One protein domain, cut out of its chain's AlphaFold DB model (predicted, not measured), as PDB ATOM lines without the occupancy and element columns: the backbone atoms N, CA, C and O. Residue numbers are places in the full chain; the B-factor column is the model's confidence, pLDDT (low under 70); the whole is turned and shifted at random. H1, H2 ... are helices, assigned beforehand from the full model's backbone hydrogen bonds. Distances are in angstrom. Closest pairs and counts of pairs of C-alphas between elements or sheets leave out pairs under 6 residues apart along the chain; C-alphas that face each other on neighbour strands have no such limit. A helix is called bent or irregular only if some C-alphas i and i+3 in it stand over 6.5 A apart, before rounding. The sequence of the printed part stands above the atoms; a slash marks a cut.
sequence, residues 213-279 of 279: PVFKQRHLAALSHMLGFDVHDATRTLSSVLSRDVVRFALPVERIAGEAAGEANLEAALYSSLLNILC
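What this domain is: This is residues 213 to 279 of the 279 residues of the protein "DHC_N2 domain-containing protein" of archaeon (UniProt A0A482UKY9). One long helix, H3, makes the length of a rod, and the shorter helix H1 packs side by side on its first part, running the opposite way; beyond this pair, near the beginning of H3, a loop holds the small helix H2. The last stretch, residues 266 to 279, of which 266 to 278 belong to H3, sticks out as an arm, and residues 233 to 239, of which 238 to 239 belong to H2, also stand free. The printed part has 67 residues, with three named helices in the order H1, H2, H3 and no named strand, and its class is all helix. The whole is loose, with a radius of gyration of the C-alphas of 15.8 A and spans of 52 by 24 by 17 A.

Where its parts are: H1, residues 217 to 227, begins with C-alpha 217 at (14.786, 44.008, -13.831) and is 15.2 A long from first to last C-alpha. H2 is residues 238 to 242, 6.1 A long. H3, residues 246 to 278, runs 45.3 A from C-alpha 246 at (14.082, 54.424, 3.137) to C-alpha 278 at (-3.461, 22.416, -23.670). H3 is irregular, with C-alphas 248 and 251 7.9 A apart, and has a kink of 44 degrees near residue 253.

How they stand to each other: H1 touches H3, which meets it with residues 246 to 260 alone; the closest C-alphas, of His 219 and Ile 256, are 6.6 A apart. Their lines stand at a shallow tilt of 8 degrees, opposite ways. H1 and H2 are apart. H2 and H3 meet only through their link. In H1 and H2 every O i to N i+4 pair is within hydrogen-bond range; in H3, 26 of 29 are.

The domain as a whole: The two C-alphas farthest apart, of Ser 243 and Cys 279, are 52.3 A apart. The body without the free stretches spans 33 by 19 by 15 A. The printed part has no cut and ends at Cys 279, the chain's last residue. The link from H1 to H2 is short, and that from H2 to H3 is tight. The mean pLDDT of the printed part is 90.1, and residues 278 to 279 are under 70.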
ATOM      1  N   PRO A 213       9.969  39.055  -3.629       89.75
ATOM      2  CA  PRO A 213      10.673  37.997  -4.362       89.75
ATOM      3  C   PRO A 213      10.363  37.982  -5.864       89.75
ATOM      4  O   PRO A 213      11.090  37.366  -6.637       89.75
ATOM      5  N   VAL A 214       9.289  38.652  -6.287       94.25
ATOM      6  CA  VAL A 214       8.811  38.663  -7.679       94.25
ATOM      7  C   VAL A 214       9.304  39.873  -8.477       94.25
ATOM      8  O   VAL A 214       8.809  40.158  -9.570       94.25
ATOM      9  N   PHE A 215      10.282  40.616  -7.952       94.19
ATOM     10  CA  PHE A 215      10.858  41.728  -8.692       94.19
ATOM     11  C   PHE A 215      11.538  41.271  -9.986       94.19
ATOM     12  O   PHE A 215      12.290  40.301 -10.036       94.19
ATOM     13  N   LYS A 216      11.295  42.043 -11.047       92.81
ATOM     14  CA  LYS A 216      11.941  41.915 -12.354       92.81
ATOM     15  C   LYS A 216      12.898  43.080 -12.551       92.81
ATOM     16  O   LYS A 216      12.785  44.098 -11.871       92.81
ATOM     17  N   GLN A 217      13.777  42.980 -13.546       92.62
ATOM     18  CA  GLN A 217      14.786  44.008 -13.831       92.62
ATOM     19  C   GLN A 217      14.196  45.428 -13.954       92.62
ATOM     20  O   GLN A 217      14.797  46.375 -13.458       92.62
ATOM     21  N   ARG A 218      12.991  45.576 -14.529       93.50
ATOM     22  CA  ARG A 218      12.272  46.865 -14.595       93.50
ATOM     23  C   ARG A 218      11.942  47.457 -13.216       93.50
ATOM     24  O   ARG A 218      12.152  48.647 -13.008       93.50
ATOM     25  N   HIS A 219      11.478  46.635 -12.272       94.75
ATOM     26  CA  HIS A 219      11.129  47.060 -10.913       94.75
ATOM     27  C   HIS A 219      12.387  47.436 -10.130       94.75
ATOM     28  O   HIS A 219      12.433  48.488  -9.499       94.75
ATOM     29  N   LEU A 220      13.440  46.621 -10.249       93.12
ATOM     30  CA  LEU A 220      14.738  46.870  -9.617       93.12
ATOM     31  C   LEU A 220      15.379  48.171 -10.124       93.12
ATOM     32  O   LEU A 220      15.906  48.953  -9.332       93.12
ATOM     33  N   ALA A 221      15.288  48.444 -11.430       93.25
ATOM     34  CA  ALA A 221      15.766  49.693 -12.019       93.25
ATOM     35  C   ALA A 221      14.967  50.909 -11.519       93.25
ATOM     36  O   ALA A 221      15.562  51.928 -11.168       93.25
ATOM     37  N   ALA A 222      13.635  50.798 -11.432       93.38
ATOM     38  CA  ALA A 222      12.777  51.859 -10.906       93.38
ATOM     39  C   ALA A 222      13.060  52.156  -9.422       93.38
ATOM     40  O   ALA A 222      13.175  53.324  -9.044       93.38
ATOM     41  N   LEU A 223      13.234  51.115  -8.600       93.69
ATOM     42  CA  LEU A 223      13.643  51.243  -7.198       93.69
ATOM     43  C   LEU A 223      15.010  51.914  -7.082       93.69
ATOM     44  O   LEU A 223      15.146  52.886  -6.348       93.69
ATOM     45  N   SER A 224      15.999  51.454  -7.849       92.50
ATOM     46  CA  SER A 224      17.357  52.004  -7.793       92.50
ATOM     47  C   SER A 224      17.402  53.477  -8.199       92.50
ATOM     48  O   SER A 224      18.078  54.282  -7.559       92.50
ATOM     49  N   HIS A 225      16.642  53.846  -9.234       92.94
ATOM     50  CA  HIS A 225      16.499  55.231  -9.673       92.94
ATOM     51  C   HIS A 225      15.824  56.104  -8.604       92.94
ATOM     52  O   HIS A 225      16.289  57.205  -8.327       92.94
ATOM     53  N   MET A 226      14.747  55.614  -7.985       92.94
ATOM     54  CA  MET A 226      14.023  56.338  -6.936       92.94
ATOM     55  C   MET A 226      14.867  56.526  -5.668       92.94
ATOM     56  O   MET A 226      14.907  57.619  -5.108       92.94
ATOM     57  N   LEU A 227      15.528  55.461  -5.213       90.44
ATOM     58  CA  LEU A 227      16.312  55.448  -3.981       90.44
ATOM     59  C   LEU A 227      17.676  56.138  -4.152       90.44
ATOM     60  O   LEU A 227      18.290  56.552  -3.167       90.44
ATOM     61  N   GLY A 228      18.168  56.257  -5.388       90.12
ATOM     62  CA  GLY A 228      19.501  56.782  -5.695       90.12
ATOM     63  C   GLY A 228      20.636  55.813  -5.334       90.12
ATOM     64  O   GLY A 228      21.780  56.233  -5.147       90.12
ATOM     65  N   PHE A 229      20.325  54.527  -5.162       90.38
ATOM     66  CA  PHE A 229      21.282  53.435  -4.983       90.38
ATOM     67  C   PHE A 229      20.613  52.093  -5.272       90.38
ATOM     68  O   PHE A 229      19.396  51.970  -5.156       90.38
ATOM     69  N   ASP A 230      21.416  51.081  -5.589       89.88
ATOM     70  CA  ASP A 230      20.935  49.707  -5.693       89.88
ATOM     71  C   ASP A 230      20.852  49.071  -4.297       89.88
ATOM     72  O   ASP A 230      21.867  48.834  -3.639       89.88
ATOM     73  N   VAL A 231      19.627  48.828  -3.833       87.56
ATOM     74  CA  VAL A 231      19.344  48.186  -2.540       87.56
ATOM     75  C   VAL A 231      19.608  46.676  -2.561       87.56
ATOM     76  O   VAL A 231      19.795  46.072  -1.505       87.56
ATOM     77  N   HIS A 232      19.655  46.066  -3.748       86.12
ATOM     78  CA  HIS A 232      19.875  44.632  -3.943       86.12
ATOM     79  C   HIS A 232      21.339  44.277  -4.224       86.12
ATOM     80  O   HIS A 232      21.668  43.098  -4.374       86.12
ATOM     81  N   ASP A 233      22.227  45.271  -4.239       88.38
ATOM     82  CA  ASP A 233      23.670  45.070  -4.227       88.38
ATOM     83  C   ASP A 233      24.059  44.178  -3.033       88.38
ATOM     84  O   ASP A 233      23.799  44.488  -1.867       88.38
ATOM     85  N   ALA A 234      24.690  43.039  -3.334       86.38
ATOM     86  CA  ALA A 234      25.015  41.998  -2.362       86.38
ATOM     87  C   ALA A 234      25.963  42.466  -1.243       86.38
ATOM     88  O   ALA A 234      26.095  41.784  -0.224       86.38
ATOM     89  N   THR A 235      26.628  43.610  -1.419       90.25
ATOM     90  CA  THR A 235      27.521  44.203  -0.418       90.25
ATOM     91  C   THR A 235      26.793  45.087   0.597       90.25
ATOM     92  O   THR A 235      27.379  45.448   1.619       90.25
ATOM     93  N   ARG A 236      25.517  45.422   0.363       91.12
ATOM     94  CA  ARG A 236      24.751  46.335   1.218       91.12
ATOM     95  C   ARG A 236      24.371  45.677   2.531       91.12
ATOM     96  O   ARG A 236      23.739  44.624   2.553       91.12
ATOM     97  N   THR A 237      24.711  46.337   3.631       95.25
ATOM     98  CA  THR A 237      24.253  45.974   4.974       95.25
ATOM     99  C   THR A 237      22.941  46.675   5.308       95.25
ATOM    100  O   THR A 237      22.623  47.706   4.700       95.25
ATOM    101  N   LEU A 238      22.184  46.166   6.282       93.88
ATOM    102  CA  LEU A 238      20.950  46.820   6.727       93.88
ATOM    103  C   LEU A 238      21.208  48.264   7.176       93.88
ATOM    104  O   LEU A 238      20.454  49.158   6.798       93.88
ATOM    105  N   SER A 239      22.295  48.511   7.914       93.50
ATOM    106  CA  SER A 239      22.665  49.864   8.351       93.50
ATOM    107  C   SER A 239      22.864  50.807   7.159       93.50
ATOM    108  O   SER A 239      22.335  51.921   7.138       93.50
ATOM    109  N   SER A 240      23.523  50.331   6.093       92.88
ATOM    110  CA  SER A 240      23.703  51.123   4.870       92.88
ATOM    111  C   SER A 240      22.373  51.470   4.189       92.88
ATOM    112  O   SER A 240      22.224  52.584   3.686       92.88
ATOM    113  N   VAL A 241      21.389  50.566   4.224       91.81
ATOM    114  CA  VAL A 241      20.046  50.789   3.666       91.81
ATOM    115  C   VAL A 241      19.264  51.780   4.530       91.81
ATOM    116  O   VAL A 241      18.734  52.761   4.012       91.81
ATOM    117  N   LEU A 242      19.239  51.583   5.850       91.12
ATOM    118  CA  LEU A 242      18.519  52.454   6.784       91.12
ATOM    119  C   LEU A 242      19.080  53.884   6.815       91.12
ATOM    120  O   LEU A 242      18.309  54.833   6.927       91.12
ATOM    121  N   SER A 243      20.392  54.062   6.613       89.94
ATOM    122  CA  SER A 243      21.037  55.386   6.537       89.94
ATOM    123  C   SER A 243      20.509  56.281   5.408       89.94
ATOM    124  O   SER A 243      20.689  57.497   5.434       89.94
ATOM    125  N   ARG A 244      19.839  55.692   4.410       88.00
ATOM    126  CA  ARG A 244      19.227  56.404   3.280       88.00
ATOM    127  C   ARG A 244      17.794  56.852   3.559       88.00
ATOM    128  O   ARG A 244      17.150  57.370   2.651       88.00
ATOM    129  N   ASP A 245      17.316  56.660   4.792       84.38
ATOM    130  CA  ASP A 245      15.974  57.026   5.240       84.38
ATOM    131  C   ASP A 245      14.894  56.459   4.307       84.38
ATOM    132  O   ASP A 245      14.013  57.154   3.806       84.38
ATOM    133  N   VAL A 246      14.987  55.151   4.044       86.19
ATOM    134  CA  VAL A 246      14.082  54.424   3.137       86.19
ATOM    135  C   VAL A 246      12.607  54.536   3.531       86.19
ATOM    136  O   VAL A 246      11.734  54.378   2.682       86.19
ATOM    137  N   VAL A 247      12.320  54.878   4.789       88.75
ATOM    138  CA  VAL A 247      10.965  55.112   5.302       88.75
ATOM    139  C   VAL A 247      10.264  56.240   4.545       88.75
ATOM    140  O   VAL A 247       9.073  56.122   4.259       88.75
ATOM    141  N   ARG A 248      10.989  57.284   4.112       91.38
ATOM    142  CA  ARG A 248      10.404  58.366   3.296       91.38
ATOM    143  C   ARG A 248       9.830  57.867   1.966       91.38
ATOM    144  O   ARG A 248       8.952  58.502   1.389       91.38
ATOM    145  N   PHE A 249      10.338  56.737   1.477       91.25
ATOM    146  CA  PHE A 249       9.930  56.112   0.224       91.25
ATOM    147  C   PHE A 249       8.941  54.959   0.434       91.25
ATOM    148  O   PHE A 249       8.651  54.251  -0.526       91.25
ATOM    149  N   ALA A 250       8.389  54.777   1.642       92.25
ATOM    150  CA  ALA A 250       7.507  53.654   1.961       92.25
ATOM    151  C   ALA A 250       6.347  53.496   0.961       92.25
ATOM    152  O   ALA A 250       6.197  52.422   0.389       92.25
ATOM    153  N   LEU A 251       5.595  54.569   0.683       94.00
ATOM    154  CA  LEU A 251       4.461  54.533  -0.253       94.00
ATOM    155  C   LEU A 251       4.892  54.243  -1.710       94.00
ATOM    156  O   LEU A 251       4.318  53.351  -2.336       94.00
ATOM    157  N   PRO A 252       5.899  54.936  -2.288       94.31
ATOM    158  CA  PRO A 252       6.420  54.572  -3.606       94.31
ATOM    159  C   PRO A 252       6.929  53.129  -3.713       94.31
ATOM    160  O   PRO A 252       6.679  52.472  -4.723       94.31
ATOM    161  N   VAL A 253       7.646  52.645  -2.696       95.56
ATOM    162  CA  VAL A 253       8.195  51.283  -2.651       95.56
ATOM    163  C   VAL A 253       7.069  50.255  -2.567       95.56
ATOM    164  O   VAL A 253       7.091  49.270  -3.301       95.56
ATOM    165  N   GLU A 254       6.065  50.504  -1.728       95.75
ATOM    166  CA  GLU A 254       4.860  49.681  -1.624       95.75
ATOM    167  C   GLU A 254       4.129  49.584  -2.963       95.75
ATOM    168  O   GLU A 254       3.770  48.488  -3.384       95.75
ATOM    169  N   ARG A 255       3.981  50.702  -3.685       96.06
ATOM    170  CA  ARG A 255       3.355  50.700  -5.011       96.06
ATOM    171  C   ARG A 255       4.114  49.815  -6.004       96.06
ATOM    172  O   ARG A 255       3.486  48.990  -6.654       96.06
ATOM    173  N   ILE A 256       5.442  49.942  -6.096       95.25
ATOM    174  CA  ILE A 256       6.253  49.118  -7.016       95.25
ATOM    175  C   ILE A 256       6.196  47.634  -6.621       95.25
ATOM    176  O   ILE A 256       6.093  46.767  -7.487       95.25
ATOM    177  N   ALA A 257       6.247  47.325  -5.322       95.38
ATOM    178  CA  ALA A 257       6.085  45.958  -4.829       95.38
ATOM    179  C   ALA A 257       4.695  45.390  -5.164       95.38
ATOM    180  O   ALA A 257       4.590  44.248  -5.610       95.38
ATOM    181  N   GLY A 258       3.644  46.198  -5.019       95.38
ATOM    182  CA  GLY A 258       2.274  45.845  -5.385       95.38
ATOM    183  C   GLY A 258       2.094  45.618  -6.887       95.38
ATOM    184  O   GLY A 258       1.469  44.634  -7.279       95.38
ATOM    185  N   GLU A 259       2.685  46.469  -7.729       94.69
ATOM    186  CA  GLU A 259       2.724  46.291  -9.188       94.69
ATOM    187  C   GLU A 259       3.412  44.969  -9.554       94.69
ATOM    188  O   GLU A 259       2.840  44.159 -10.283       94.69
ATOM    189  N   ALA A 260       4.584  44.691  -8.976       95.00
ATOM    190  CA  ALA A 260       5.320  43.453  -9.216       95.00
ATOM    191  C   ALA A 260       4.534  42.200  -8.791       95.00
ATOM    192  O   ALA A 260       4.486  41.216  -9.531       95.00
ATOM    193  N   ALA A 261       3.893  42.240  -7.621       94.31
ATOM    194  CA  ALA A 261       3.033  41.164  -7.133       94.31
ATOM    195  C   ALA A 261       1.802  40.956  -8.029       94.31
ATOM    196  O   ALA A 261       1.464  39.818  -8.359       94.31
ATOM    197  N   GLY A 262       1.159  42.042  -8.462       94.12
ATOM    198  CA  GLY A 262       0.031  42.002  -9.389       94.12
ATOM    199  C   GLY A 262       0.408  41.381 -10.733       94.12
ATOM    200  O   GLY A 262      -0.279  40.474 -11.202       94.12
ATOM    201  N   GLU A 263       1.529  41.807 -11.320       93.44
ATOM    202  CA  GLU A 263       2.056  41.238 -12.564       93.44
ATOM    203  C   GLU A 263       2.351  39.738 -12.430       93.44
ATOM    204  O   GLU A 263       1.928  38.953 -13.277       93.44
ATOM    205  N   ALA A 264       3.027  39.321 -11.355       93.06
ATOM    206  CA  ALA A 264       3.351  37.915 -11.124       93.06
ATOM    207  C   ALA A 264       2.095  37.042 -10.971       93.06
ATOM    208  O   ALA A 264       2.031  35.943 -11.525       93.06
ATOM    209  N   ASN A 265       1.073  37.544 -10.272       93.44
ATOM    210  CA  ASN A 265      -0.207  36.852 -10.121       93.44
ATOM    211  C   ASN A 265      -0.945  36.708 -11.460       93.44
ATOM    212  O   ASN A 265      -1.483  35.640 -11.754       93.44
ATOM    213  N   LEU A 266      -0.958  37.763 -12.283       93.12
ATOM    214  CA  LEU A 266      -1.562  37.725 -13.617       93.12
ATOM    215  C   LEU A 266      -0.843  36.730 -14.528       93.12
ATOM    216  O   LEU A 266      -1.494  35.928 -15.195       93.12
ATOM    217  N   GLU A 267       0.488  36.736 -14.527       91.50
ATOM    218  CA  GLU A 267       1.282  35.778 -15.293       91.50
ATOM    219  C   GLU A 267       0.998  34.342 -14.846       91.50
ATOM    220  O   GLU A 267       0.707  33.492 -15.687       91.50
ATOM    221  N   ALA A 268       0.986  34.071 -13.538       90.81
ATOM    222  CA  ALA A 268       0.657  32.751 -13.004       90.81
ATOM    223  C   ALA A 268      -0.753  32.280 -13.420       90.81
ATOM    224  O   ALA A 268      -0.926  31.130 -13.835       90.81
ATOM    225  N   ALA A 269      -1.752  33.167 -13.371       90.81
ATOM    226  CA  ALA A 269      -3.121  32.863 -13.790       90.81
ATOM    227  C   ALA A 269      -3.226  32.570 -15.298       90.81
ATOM    228  O   ALA A 269      -3.934  31.641 -15.704       90.81
ATOM    229  N   LEU A 270      -2.497  33.322 -16.129       90.81
ATOM    230  CA  LEU A 270      -2.413  33.088 -17.571       90.81
ATOM    231  C   LEU A 270      -1.734  31.750 -17.878       90.81
ATOM    232  O   LEU A 270      -2.267  30.973 -18.668       90.81
ATOM    233  N   TYR A 271      -0.614  31.436 -17.218       89.00
ATOM    234  CA  TYR A 271       0.067  30.147 -17.372       89.00
ATOM    235  C   TYR A 271      -0.830  28.968 -16.982       89.00
ATOM    236  O   TYR A 271      -0.915  27.997 -17.731       89.00
ATOM    237  N   SER A 272      -1.541  29.061 -15.854       88.56
ATOM    238  CA  SER A 272      -2.485  28.022 -15.424       88.56
ATOM    239  C   SER A 272      -3.632  27.839 -16.421       88.56
ATOM    240  O   SER A 272      -4.001  26.707 -16.732       88.56
ATOM    241  N   SER A 273      -4.166  28.937 -16.956       84.25
ATOM    242  CA  SER A 273      -5.254  28.894 -17.940       84.25
ATOM    243  C   SER A 273      -4.797  28.293 -19.270       84.25
ATOM    244  O   SER A 273      -5.521  27.498 -19.860       84.25
ATOM    245  N   LEU A 274      -3.582  28.614 -19.724       84.38
ATOM    246  CA  LEU A 274      -2.990  28.023 -20.926       84.38
ATOM    247  C   LEU A 274      -2.722  26.521 -20.759       84.38
ATOM    248  O   LEU A 274      -2.967  25.764 -21.693       84.38
ATOM    249  N   LEU A 275      -2.284  26.075 -19.577       77.94
ATOM    250  CA  LEU A 275      -2.110  24.648 -19.282       77.94
ATOM    251  C   LEU A 275      -3.442  23.885 -19.323       77.94
ATOM    252  O   LEU A 275      -3.501  22.811 -19.907       77.94
ATOM    253  N   ASN A 276      -4.517  24.464 -18.781       74.44
ATOM    254  CA  ASN A 276      -5.859  23.866 -18.815       74.44
ATOM    255  C   ASN A 276      -6.484  23.819 -20.221       74.44
ATOM    256  O   ASN A 276      -7.434  23.077 -20.431       74.44
ATOM    257  N   ILE A 277      -6.003  24.638 -21.162       76.75
ATOM    258  CA  ILE A 277      -6.449  24.622 -22.566       76.75
ATOM    259  C   ILE A 277      -5.629  23.616 -23.396       76.75
ATOM    260  O   ILE A 277      -6.101  23.139 -24.426       76.75
ATOM    261  N   LEU A 278      -4.398  23.308 -22.973       66.06
ATOM    262  CA  LEU A 278      -3.461  22.416 -23.670       66.06
ATOM    263  C   LEU A 278      -3.457  20.966 -23.137       66.06
ATOM    264  O   LEU A 278      -2.793  20.118 -23.738       66.06
ATOM    265  N   CYS A 279      -4.170  20.680 -22.045       50.62
ATOM    266  CA  CYS A 279      -4.421  19.342 -21.489       50.62
ATOM    267  C   CYS A 279      -5.883  18.937 -21.694       50.62
ATOM    268  O   CYS A 279      -6.113  17.732 -21.940       50.62
TER     269      CYS A 279